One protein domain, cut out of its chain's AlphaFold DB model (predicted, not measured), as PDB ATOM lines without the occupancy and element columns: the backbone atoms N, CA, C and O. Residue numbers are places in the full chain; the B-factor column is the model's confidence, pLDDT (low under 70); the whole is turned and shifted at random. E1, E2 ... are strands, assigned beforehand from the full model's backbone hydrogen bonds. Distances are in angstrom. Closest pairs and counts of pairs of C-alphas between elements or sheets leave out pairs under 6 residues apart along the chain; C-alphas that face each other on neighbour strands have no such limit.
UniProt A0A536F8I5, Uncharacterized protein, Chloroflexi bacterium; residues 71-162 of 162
ATOM      1  N   PRO A  71     211.077 225.723 272.012       91.44
ATOM      2  CA  PRO A  71     210.586 226.967 272.585       91.44
ATOM      3  C   PRO A  71     211.349 227.308 273.873       91.44
ATOM      4  O   PRO A  71     211.854 226.425 274.567       91.44
ATOM      5  N   LEU A  72     211.399 228.592 274.224       88.75
ATOM      6  CA  LEU A  72     212.001 229.036 275.483       88.75
ATOM      7  C   LEU A  72     211.185 228.554 276.688       88.75
ATOM      8  O   LEU A  72     209.955 228.449 276.631       88.75
ATOM      9  N   LEU A  73     211.872 228.296 277.801       87.12
ATOM     10  CA  LEU A  73     211.214 227.947 279.057       87.12
ATOM     11  C   LEU A  73     210.457 229.159 279.645       87.12
ATOM     12  O   LEU A  73     210.944 230.289 279.571       87.12
ATOM     13  N   PRO A  74     209.292 228.953 280.291       85.88
ATOM     14  CA  PRO A  74     208.534 230.025 280.922       85.88
ATOM     15  C   PRO A  74     209.366 230.816 281.938       85.88
ATOM     16  O   PRO A  74     209.902 230.258 282.899       85.88
ATOM     17  N   GLY A  75     209.436 232.135 281.738       76.75
ATOM     18  CA  GLY A  75     210.161 233.050 282.623       76.75
ATOM     19  C   GLY A  75     211.685 232.913 282.574       76.75
ATOM     20  O   GLY A  75     212.345 233.378 283.501       76.75
ATOM     21  N   ALA A  76     212.233 232.267 281.542       67.75
ATOM     22  CA  ALA A  76     213.664 232.177 281.301       67.75
ATOM     23  C   ALA A  76     214.031 232.826 279.960       67.75
ATOM     24  O   ALA A  76     213.334 232.643 278.966       67.75
ATOM     25  N   ASP A  77     215.178 233.505 279.935       62.72
ATOM     26  CA  ASP A  77     215.833 233.960 278.698       62.72
ATOM     27  C   ASP A  77     216.755 232.872 278.105       62.72
ATOM     28  O   ASP A  77     217.490 233.120 277.151       62.72
ATOM     29  N   ALA A  78     216.769 231.675 278.700       60.28
ATOM     30  CA  ALA A  78     217.704 230.604 278.378       60.28
ATOM     31  C   ALA A  78     217.036 229.464 277.594       60.28
ATOM     32  O   ALA A  78     215.917 229.045 277.904       60.28
ATOM     33  N   ASP A  79     217.774 228.945 276.610       71.75
ATOM     34  CA  ASP A  79     217.483 227.699 275.891       71.75
ATOM     35  C   ASP A  79     217.289 226.531 276.885       71.75
ATOM     36  O   ASP A  79     218.046 226.450 277.860       71.75
ATOM     37  N   PRO A  80     216.329 225.612 276.662       74.25
ATOM     38  CA  PRO A  80     216.193 224.378 277.440       74.25
ATOM     39  C   PRO A  80     217.496 223.579 277.637       74.25
ATOM     40  O   PRO A  80     217.645 222.923 278.668       74.25
ATOM     41  N   GLY A  81     218.456 223.653 276.710       71.12
ATOM     42  CA  GLY A  81     219.783 223.040 276.858       71.12
ATOM     43  C   GLY A  81     220.580 223.608 278.031       71.12
ATOM     44  O   GLY A  81     221.277 222.882 278.725       71.12
ATOM     45  N   ASN A  82     220.372 224.884 278.353       72.75
ATOM     46  CA  ASN A  82     221.010 225.558 279.485       72.75
ATOM     47  C   ASN A  82     220.213 225.432 280.794       72.75
ATOM     48  O   ASN A  82     220.587 226.023 281.811       72.75
ATOM     49  N   ALA A  83     219.089 224.711 280.789       72.12
ATOM     50  CA  ALA A  83     218.285 224.524 281.984       72.12
ATOM     51  C   ALA A  83     219.036 223.673 283.018       72.12
ATOM     52  O   ALA A  83     219.574 222.610 282.710       72.12
ATOM     53  N   GLN A  84     219.014 224.109 284.279       71.38
ATOM     54  CA  GLN A  84     219.513 223.301 285.390       71.38
ATOM     55  C   GLN A  84     218.609 222.075 285.588       71.38
ATOM     56  O   GLN A  84     217.459 222.208 286.016       71.38
ATOM     57  N   GLY A  85     219.127 220.884 285.285       78.06
ATOM     58  CA  GLY A  85     218.403 219.621 285.412       78.06
ATOM     59  C   GLY A  85     218.742 218.638 284.295       78.06
ATOM     60  O   GLY A  85     219.826 218.679 283.721       78.06
ATOM     61  N   SER A  86     217.815 217.728 284.008       84.38
ATOM     62  CA  SER A  86     217.854 216.836 282.854       84.38
ATOM     63  C   SER A  86     216.802 217.215 281.829       84.38
ATOM     64  O   SER A  86     215.628 217.313 282.185       84.38
ATOM     65  N   LEU A  87     217.196 217.327 280.567       88.81
ATOM     66  CA  LEU A  87     216.281 217.220 279.438       88.81
ATOM     67  C   LEU A  87     216.278 215.766 278.961       88.81
ATOM     68  O   LEU A  87     217.345 215.218 278.693       88.81
ATOM     69  N   GLN A  88     215.103 215.144 278.896       89.25
ATOM     70  CA  GLN A  88     214.942 213.743 278.494       89.25
ATOM     71  C   GLN A  88     213.757 213.567 277.547       89.25
ATOM     72  O   GLN A  88     212.772 214.311 277.630       89.25
ATOM     73  N   ILE A  89     213.825 212.541 276.699       90.06
ATOM     74  CA  ILE A  89     212.702 212.100 275.862       90.06
ATOM     75  C   ILE A  89     211.895 211.048 276.630       90.06
ATOM     76  O   ILE A  89     212.424 210.030 277.078       90.06
ATOM     77  N   LEU A  90     210.593 211.281 276.790       91.06
ATOM     78  CA  LEU A  90     209.674 210.310 277.382       91.06
ATOM     79  C   LEU A  90     209.250 209.252 276.347       91.06
ATOM     80  O   LEU A  90     209.265 209.528 275.147       91.06
ATOM     81  N   PRO A  91     208.793 208.056 276.775       88.06
ATOM     82  CA  PRO A  91     208.422 206.972 275.857       88.06
ATOM     83  C   PRO A  91     207.273 207.311 274.897       88.06
ATOM     84  O   PRO A  91     207.081 206.630 273.897       88.06
ATOM     85  N   ASP A  92     206.493 208.345 275.211       88.00
ATOM     86  CA  ASP A  92     205.403 208.861 274.380       88.00
ATOM     87  C   ASP A  92     205.831 210.020 273.459       88.00
ATOM     88  O   ASP A  92     204.985 210.672 272.846       88.00
ATOM     89  N   GLY A  93     207.135 210.291 273.361       87.50
ATOM     90  CA  GLY A  93     207.712 211.327 272.508       87.50
ATOM     91  C   GLY A  93     207.607 212.747 273.067       87.50
ATOM     92  O   GLY A  93     208.007 213.695 272.392       87.50
ATOM     93  N   ARG A  94     207.077 212.932 274.282       93.00
ATOM     94  CA  ARG A  94     207.120 214.229 274.972       93.00
ATOM     95  C   ARG A  94     208.524 214.502 275.506       93.00
ATOM     96  O   ARG A  94     209.243 213.577 275.875       93.00
ATOM     97  N   LEU A  95     208.891 215.776 275.617       93.12
ATOM     98  CA  LEU A  95     210.143 216.183 276.259       93.12
ATOM     99  C   LEU A  95     209.882 216.634 277.687       93.12
ATOM    100  O   LEU A  95     208.945 217.392 277.945       93.12
ATOM    101  N   LEU A  96     210.739 216.201 278.604       93.25
ATOM    102  CA  LEU A  96     210.700 216.594 280.004       93.25
ATOM    103  C   LEU A  96     212.003 217.290 280.381       93.25
ATOM    104  O   LEU A  96     213.069 216.685 280.316       93.25
ATOM    105  N   VAL A  97     211.895 218.528 280.854       90.62
ATOM    106  CA  VAL A  97     212.930 219.155 281.678       90.62
ATOM    107  C   VAL A  97     212.595 218.847 283.132       90.62
ATOM    108  O   VAL A  97     211.515 219.210 283.592       90.62
ATOM    109  N   ALA A  98     213.496 218.187 283.854       88.69
ATOM    110  CA  ALA A  98     213.330 217.849 285.265       88.69
ATOM    111  C   ALA A  98     214.549 218.290 286.082       88.69
ATOM    112  O   ALA A  98     215.681 217.909 285.802       88.69
ATOM    113  N   GLY A  99     214.313 219.093 287.113       82.69
ATOM    114  CA  GLY A  99     215.353 219.669 287.961       82.69
ATOM    115  C   GLY A  99     214.723 220.433 289.119       82.69
ATOM    116  O   GLY A  99     213.792 219.939 289.759       82.69
ATOM    117  N   SER A 100     215.172 221.667 289.355       78.94
ATOM    118  CA  SER A 100     214.543 222.571 290.333       78.94
ATOM    119  C   SER A 100     213.120 222.981 289.928       78.94
ATOM    120  O   SER A 100     212.261 223.219 290.778       78.94
ATOM    121  N   ARG A 101     212.854 223.030 288.620       83.44
ATOM    122  CA  ARG A 101     211.529 223.192 288.018       83.44
ATOM    123  C   ARG A 101     211.337 222.128 286.955       83.44
ATOM    124  O   ARG A 101     212.301 221.700 286.327       83.44
ATOM    125  N   TRP A 102     210.093 221.694 286.796       90.06
ATOM    126  CA  TRP A 102     209.748 220.650 285.846       90.06
ATOM    127  C   TRP A 102     208.822 221.211 284.782       90.06
ATOM    128  O   TRP A 102     207.792 221.812 285.102       90.06
ATOM    129  N   TYR A 103     209.190 220.985 283.529       92.88
ATOM    130  CA  TYR A 103     208.443 221.441 282.371       92.88
ATOM    131  C   TYR A 103     208.281 220.311 281.375       92.88
ATOM    132  O   TYR A 103     209.215 219.556 281.118       92.88
ATOM    133  N   LEU A 104     207.096 220.234 280.789       95.12
ATOM    134  CA  LEU A 104     206.746 219.248 279.787       95.12
ATOM    135  C   LEU A 104     206.467 219.957 278.461       95.12
ATOM    136  O   LEU A 104     205.754 220.963 278.429       95.12
ATOM    137  N   LEU A 105     207.004 219.416 277.373       94.69
ATOM    138  CA  LEU A 105     206.661 219.814 276.015       94.69
ATOM    139  C   LEU A 105     205.999 218.634 275.308       94.69
ATOM    140  O   LEU A 105     206.580 217.556 275.172       94.69
ATOM    141  N   GLY A 106     204.753 218.841 274.887       92.75
ATOM    142  CA  GLY A 106     204.039 217.883 274.051       92.75
ATOM    143  C   GLY A 106     204.648 217.785 272.653       92.75
ATOM    144  O   GLY A 106     205.249 218.742 272.165       92.75
ATOM    145  N   SER A 107     204.439 216.659 271.973       84.62
ATOM    146  CA  SER A 107     204.789 216.545 270.553       84.62
ATOM    147  C   SER A 107     204.036 217.605 269.737       84.62
ATOM    148  O   SER A 107     202.817 217.740 269.861       84.62
ATOM    149  N   GLY A 108     204.768 218.405 268.955       84.31
ATOM    150  CA  GLY A 108     204.221 219.509 268.158       84.31
ATOM    151  C   GLY A 108     203.744 220.730 268.959       84.31
ATOM    152  O   GLY A 108     203.185 221.658 268.375       84.31
ATOM    153  N   ALA A 109     203.940 220.755 270.281       91.12
ATOM    154  CA  ALA A 109     203.580 221.908 271.096       91.12
ATOM    155  C   ALA A 109     204.554 223.075 270.869       91.12
ATOM    156  O   ALA A 109     205.751 222.886 270.671       91.12
ATOM    157  N   THR A 110     204.039 224.302 270.947       91.44
ATOM    158  CA  THR A 110     204.824 225.534 270.757       91.44
ATOM    159  C   THR A 110     205.238 226.200 272.067       91.44
ATOM    160  O   THR A 110     205.905 227.233 272.051       91.44
ATOM    161  N   ALA A 111     204.841 225.636 273.209       92.56
ATOM    162  CA  ALA A 111     205.157 226.167 274.525       92.56
ATOM    163  C   ALA A 111     205.271 225.042 275.554       92.56
ATOM    164  O   ALA A 111     204.501 224.080 275.534       92.56
ATOM    165  N   TRP A 112     206.210 225.207 276.480       94.06
ATOM    166  CA  TRP A 112     206.345 224.341 277.641       94.06
ATOM    167  C   TRP A 112     205.256 224.637 278.666       94.06
ATOM    168  O   TRP A 112     204.912 225.797 278.904       94.06
ATOM    169  N   CYS A 113     204.783 223.595 279.341       93.31
ATOM    170  CA  CYS A 113     203.858 223.729 280.454       93.31
ATOM    171  C   CYS A 113     204.487 223.213 281.761       93.31
ATOM    172  O   CYS A 113     205.230 222.228 281.740       93.31
ATOM    173  N   PRO A 114     204.252 223.884 282.907       92.75
ATOM    174  CA  PRO A 114     204.728 223.405 284.201       92.75
ATOM    175  C   PRO A 114     204.073 222.073 284.572       92.75
ATOM    176  O   PRO A 114     202.860 221.925 284.438       92.75
ATOM    177  N   VAL A 115     204.854 221.127 285.093       94.06
ATOM    178  CA  VAL A 115     204.315 219.849 285.578       94.06
ATOM    179  C   VAL A 115     203.601 220.069 286.916       94.06
ATOM    180  O   VAL A 115     204.225 220.479 287.895       94.06
ATOM    181  N   ALA A 116     202.299 219.778 286.979       90.38
ATOM    182  CA  ALA A 116     201.441 220.158 288.109       90.38
ATOM    183  C   ALA A 116     201.862 219.531 289.453       90.38
ATOM    184  O   ALA A 116     201.811 220.182 290.495       90.38
ATOM    185  N   ALA A 117     202.306 218.271 289.431       89.75
ATOM    186  CA  ALA A 117     202.712 217.509 290.615       89.75
ATOM    187  C   ALA A 117     204.240 217.380 290.754       89.75
ATOM    188  O   ALA A 117     204.730 216.411 291.337       89.75
ATOM    189  N   ALA A 118     204.998 218.325 290.190       89.38
ATOM    190  CA  ALA A 118     206.454 218.268 290.171       89.38
ATOM    191  C   ALA A 118     207.052 218.174 291.589       89.38
ATOM    192  O   ALA A 118     206.804 219.055 292.424       89.38
ATOM    193  N   PRO A 119     207.872 217.149 291.881       87.50
ATOM    194  CA  PRO A 119     208.564 217.069 293.155       87.50
ATOM    195  C   PRO A 119     209.591 218.200 293.263       87.50
ATOM    196  O   PRO A 119     210.239 218.578 292.290       87.50
ATOM    197  N   GLN A 120     209.769 218.726 294.473       83.56
ATOM    198  CA  GLN A 120     210.837 219.680 294.746       83.56
ATOM    199  C   GLN A 120     212.157 218.923 294.891       83.56
ATOM    200  O   GLN A 120     212.307 218.097 295.794       83.56
ATOM    201  N   ILE A 121     213.111 219.197 294.002       80.25
ATOM    202  CA  ILE A 121     214.475 218.681 294.108       80.25
ATOM    203  C   ILE A 121     215.314 219.746 294.810       80.25
ATOM    204  O   ILE A 121     215.537 220.834 294.284       80.25
ATOM    205  N   SER A 122     215.719 219.451 296.044       67.12
ATOM    206  CA  SER A 122     216.534 220.343 296.863       67.12
ATOM    207  C   SER A 122     218.021 220.128 296.569       67.12
ATOM    208  O   SER A 122     218.568 219.061 296.839       67.12
ATOM    209  N   GLY A 123     218.692 221.152 296.047       58.22
ATOM    210  CA  GLY A 123     220.148 221.185 295.920       58.22
ATOM    211  C   GLY A 123     220.627 222.258 294.941       58.22
ATOM    212  O   GLY A 123     219.852 222.773 294.139       58.22
ATOM    213  N   GLY A 124     221.906 222.629 295.043       53.66
ATOM    214  CA  GLY A 124     222.553 223.608 294.162       53.66
ATOM    215  C   GLY A 124     222.622 223.160 292.699       53.66
ATOM    216  O   GLY A 124     222.126 222.092 292.350       53.66
ATOM    217  N   GLU A 125     223.274 223.980 291.873       48.16
ATOM    218  CA  GLU A 125     223.233 224.018 290.397       48.16
ATOM    219  C   GLU A 125     223.392 222.667 289.657       48.16
ATOM    220  O   GLU A 125     223.161 222.606 288.455       48.16
ATOM    221  N   TRP A 126     223.842 221.602 290.331       52.78
ATOM    222  CA  TRP A 126     224.200 220.289 289.771       52.78
ATOM    223  C   TRP A 126     223.439 219.123 290.443       52.78
ATOM    224  O   TRP A 126     223.826 217.959 290.344       52.78
ATOM    225  N   SER A 127     222.387 219.420 291.209       54.25
ATOM    226  CA  SER A 127     221.672 218.421 292.002       54.25
ATOM    227  C   SER A 127     220.629 217.651 291.188       54.25
ATOM    228  O   SER A 127     219.687 218.210 290.638       54.25
ATOM    229  N   ALA A 128     220.833 216.330 291.167       61.12
ATOM    230  CA  ALA A 128     219.895 215.291 290.761       61.12
ATOM    231  C   ALA A 128     219.198 215.544 289.416       61.12
ATOM    232  O   ALA A 128     218.019 215.863 289.381       61.12
ATOM    233  N   SER A 129     219.921 215.334 288.316       77.12
ATOM    234  CA  SER A 129     219.337 215.128 286.987       77.12
ATOM    235  C   SER A 129     218.528 213.828 287.018       77.12
ATOM    236  O   SER A 129     219.150 212.756 287.038       77.12
ATOM    237  N   PRO A 130     217.180 213.862 287.093       86.88
ATOM    238  CA  PRO A 130     216.420 212.631 287.145       86.88
ATOM    239  C   PRO A 130     216.699 211.788 285.902       86.88
ATOM    240  O   PRO A 130     217.071 212.291 284.840       86.88
ATOM    241  N   ARG A 131     216.609 210.474 286.072       86.62
ATOM    242  CA  ARG A 131     216.823 209.509 284.999       86.62
ATOM    243  C   ARG A 131     215.600 208.633 284.873       86.62
ATOM    244  O   ARG A 131     215.177 208.014 285.851       86.62
ATOM    245  N   LEU A 132     215.038 208.585 283.673       88.69
ATOM    246  CA  LEU A 132     213.995 207.640 283.323       88.69
ATOM    247  C   LEU A 132     214.544 206.207 283.340       88.69
ATOM    248  O   LEU A 132     215.479 205.878 282.618       88.69
ATOM    249  N   ILE A 133     213.942 205.353 284.166       89.44
ATOM    250  CA  ILE A 133     214.202 203.914 284.206       89.44
ATOM    251  C   ILE A 133     212.844 203.216 284.270       89.44
ATOM    252  O   ILE A 133     212.122 203.325 285.263       89.44
ATOM    253  N   GLY A 134     212.482 202.508 283.200       90.06
ATOM    254  CA  GLY A 134     211.145 201.929 283.066       90.06
ATOM    255  C   GLY A 134     210.072 203.020 283.025       90.06
ATOM    256  O   GLY A 134     210.122 203.914 282.188       90.06
ATOM    257  N   ASP A 135     209.106 202.958 283.937       94.50
ATOM    258  CA  ASP A 135     207.969 203.880 284.035       94.50
ATOM    259  C   ASP A 135     208.162 204.985 285.091       94.50
ATOM    260  O   ASP A 135     207.203 205.657 285.493       94.50
ATOM    261  N   ARG A 136     209.390 205.183 285.592       94.62
ATOM    262  CA  ARG A 136     209.660 206.131 286.685       94.62
ATOM    263  C   ARG A 136     210.955 206.901 286.470       94.62
ATOM    264  O   ARG A 136     211.936 206.390 285.941       94.62
ATOM    265  N   LEU A 137     210.951 208.140 286.936       92.38
ATOM    266  CA  LEU A 137     212.121 209.002 287.029       92.38
ATOM    267  C   LEU A 137     212.769 208.787 288.391       92.38
ATOM    268  O   LEU A 137     212.073 208.858 289.401       92.38
ATOM    269  N   PHE A 138     214.076 208.553 288.427       89.69
ATOM    270  CA  PHE A 138     214.850 208.331 289.648       89.69
ATOM    271  C   PHE A 138     215.919 209.399 289.828       89.69
ATOM    272  O   PHE A 138     216.540 209.823 288.857       89.69
ATOM    273  N   TRP A 139     216.169 209.809 291.072       86.56
ATOM    274  CA  TRP A 139     217.257 210.730 291.398       86.56
ATOM    275  C   TRP A 139     217.734 210.552 292.839       86.56
ATOM    276  O   TRP A 139     216.980 210.120 293.711       86.56
ATOM    277  N   SER A 140     218.991 210.897 293.101       78.81
ATOM    278  CA  SER A 140     219.547 210.932 294.454       78.81
ATOM    279  C   SER A 140     219.303 212.293 295.101       78.81
ATOM    280  O   SER A 140     219.748 213.308 294.573       78.81
ATOM    281  N   ASP A 141     218.654 212.328 296.259       74.31
ATOM    282  CA  ASP A 141     218.511 213.536 297.070       74.31
ATOM    283  C   ASP A 141     219.654 213.615 298.102       74.31
ATOM    284  O   ASP A 141     219.682 212.806 299.039       74.31
ATOM    285  N   PRO A 142     220.603 214.562 297.949       58.94
ATOM    286  CA  PRO A 142     221.723 214.723 298.874       58.94
ATOM    287  C   PRO A 142     221.324 215.431 300.179       58.94
ATOM    288  O   PRO A 142     222.080 215.405 301.148       58.94
ATOM    289  N   THR A 143     220.150 216.070 300.228       58.59
ATOM    290  CA  THR A 143     219.691 216.869 301.377       58.59
ATOM    291  C   THR A 143     218.844 216.084 302.375       58.59
ATOM    292  O   THR A 143     218.565 216.586 303.462       58.59
ATOM    293  N   ALA A 144     218.514 214.823 302.076       56.53
ATOM    294  CA  ALA A 144     217.746 213.937 302.955       56.53
ATOM    295  C   ALA A 144     218.464 213.550 304.277       56.53
ATOM    296  O   ALA A 144     217.917 212.798 305.081       56.53
ATOM    297  N   GLY A 145     219.651 214.109 304.539       49.34
ATOM    298  CA  GLY A 145     220.330 214.091 305.831       49.34
ATOM    299  C   GLY A 145     221.824 213.836 305.665       49.34
ATOM    300  O   GLY A 145     222.233 212.713 305.392       49.34
ATOM    301  N   ALA A 146     222.656 214.850 305.915       50.41
ATOM    302  CA  ALA A 146     224.122 214.781 305.800       50.41
ATOM    303  C   ALA A 146     224.805 213.731 306.715       50.41
ATOM    304  O   ALA A 146     226.015 213.542 306.640       50.41
ATOM    305  N   ALA A 147     224.041 213.034 307.562       51.44
ATOM    306  CA  ALA A 147     224.501 211.946 308.422       51.44
ATOM    307  C   ALA A 147     224.017 210.543 307.975       51.44
ATOM    308  O   ALA A 147     224.396 209.557 308.600       51.44
ATOM    309  N   VAL A 148     223.185 210.432 306.925       52.91
ATOM    310  CA  VAL A 148     222.448 209.198 306.569       52.91
ATOM    311  C   VAL A 148     222.461 208.918 305.053       52.91
ATOM    312  O   VAL A 148     221.472 208.476 304.490       52.91
ATOM    313  N   GLY A 149     223.577 209.165 304.361       59.22
ATOM    314  CA  GLY A 149     223.721 208.808 302.939       59.22
ATOM    315  C   GLY A 149     222.747 209.514 301.974       59.22
ATOM    316  O   GLY A 149     221.907 210.323 302.361       59.22
ATOM    317  N   ALA A 150     222.885 209.236 300.676       66.88
ATOM    318  CA  ALA A 150     221.970 209.755 299.659       66.88
ATOM    319  C   ALA A 150     220.667 208.940 299.652       66.88
ATOM    320  O   ALA A 150     220.704 207.711 299.595       66.88
ATOM    321  N   THR A 151     219.510 209.609 299.669       77.06
ATOM    322  CA  THR A 151     218.216 208.924 299.506       77.06
ATOM    323  C   THR A 151     217.863 208.839 298.028       77.06
ATOM    324  O   THR A 151     217.783 209.864 297.351       77.06
ATOM    325  N   LEU A 152     217.604 207.633 297.521       83.69
ATOM    326  CA  LEU A 152     217.056 207.456 296.179       83.69
ATOM    327  C   LEU A 152     215.560 207.791 296.188       83.69
ATOM    328  O   LEU A 152     214.767 207.145 296.874       83.69
ATOM    329  N   ARG A 153     215.170 208.802 295.415       87.44
ATOM    330  CA  ARG A 153     213.779 209.201 295.198       87.44
ATOM    331  C   ARG A 153     213.309 208.781 293.818       87.44
ATOM    332  O   ARG A 153     214.102 208.442 292.941       87.44
ATOM    333  N   SER A 154     211.990 208.774 293.654       91.31
ATOM    334  CA  SER A 154     211.367 208.364 292.405       91.31
ATOM    335  C   SER A 154     210.009 209.018 292.169       91.31
ATOM    336  O   SER A 154     209.270 209.271 293.123       91.31
ATOM    337  N   PHE A 155     209.666 209.248 290.902       93.00
ATOM    338  CA  PHE A 155     208.411 209.864 290.467       93.00
ATOM    339  C   PHE A 155     207.851 209.128 289.238       93.00
ATOM    340  O   PHE A 155     208.600 208.908 288.288       93.00
ATOM    341  N   PRO A 156     206.578 208.692 289.238       95.38
ATOM    342  CA  PRO A 156     206.022 207.935 288.117       95.38
ATOM    343  C   PRO A 156     205.751 208.834 286.902       95.38
ATOM    344  O   PRO A 156     205.196 209.923 287.055       95.38
ATOM    345  N   ILE A 157     206.062 208.365 285.688       94.62
ATOM    346  CA  ILE A 157     205.820 209.150 284.461       94.62
ATOM    347  C   ILE A 157     204.330 209.373 284.183       94.62
ATOM    348  O   ILE A 157     203.957 210.364 283.563       94.62
ATOM    349  N   SER A 158     203.458 208.502 284.696       94.38
ATOM    350  CA  SER A 158     202.002 208.670 284.615       94.38
ATOM    351  C   SER A 158     201.492 209.893 285.384       94.38
ATOM    352  O   SER A 158     200.417 210.402 285.079       94.38
ATOM    353  N   ALA A 159     202.263 210.400 286.352       94.38
ATOM    354  CA  ALA A 159     201.965 211.644 287.057       94.38
ATOM    355  C   ALA A 159     202.575 212.883 286.374       94.38
ATOM    356  O   ALA A 159     202.332 213.999 286.828       94.38
ATOM    357  N   VAL A 160     203.334 212.720 285.284       94.69
ATOM    358  CA  VAL A 160     203.904 213.830 284.511       94.69
ATOM    359  C   VAL A 160     202.856 214.347 283.529       94.69
ATOM    360  O   VAL A 160     202.683 213.837 282.416       94.69
ATOM    361  N   HIS A 161     202.142 215.376 283.965       93.62
ATOM    362  CA  HIS A 161     201.163 216.091 283.166       93.62
ATOM    363  C   HIS A 161     201.155 217.575 283.520       93.62
ATOM    364  O   HIS A 161     201.602 217.999 284.594       93.62
ATOM    365  N   CYS A 162     200.624 218.320 282.567       89.69
ATOM    366  CA  CYS A 162     200.030 219.623 282.756       89.69
ATOM    367  C   CYS A 162     198.508 219.379 282.796       89.69
ATOM    368  O   CYS A 162     197.834 220.067 283.577       89.69
TER     369      CYS A 162
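This is residues 71 to 162 of the 162 residues of an uncharacterized protein of Chloroflexi bacterium (UniProt A0A536F8I5). With little regular structure, two small antiparallel sheets, E1 E2 E3 and E4 E5 E6 in that order, stand next to each other, joined by a long loop. Each is a meander, each strand the antiparallel neighbour of the one before. The printed part has 92 residues, with six named strands that hold 28 of the 92, class all strand; the whole is compact, with a radius of gyration of the C-alphas of 13.3 A and spans of 45 by 30 by 19 A.

E1, residues 85 to 89, begins at C-alpha (218.403, 219.621, 285.412). E2 is residues 95 to 99, E3 103 to 105, E4 131 to 133, E5 136 to 141, 15.5 A long. E6, residues 151 to 156, 16.7 A, ends at C-alpha (206.022, 207.935, 288.117).

Within hydrogen-bond range are N 86 and O 98, 2.8 A, in hairpin E1 and E2; N 97 and O 103, 2.9 A, in hairpin E2 and E3; N 131 and O 138, 2.9 A, in hairpin E4 and E5; N 137 and O 155, 2.8 A, in hairpin E5 and E6. The closest C-alphas of E1 and E4, Ser 86 and Arg 131, are 7.7 A apart.

The printed part has no cut. The link E3 to E4 is long, 25 residues. Residues 76 to 78, 122 to 128 and 142 to 150 have pLDDT under 70.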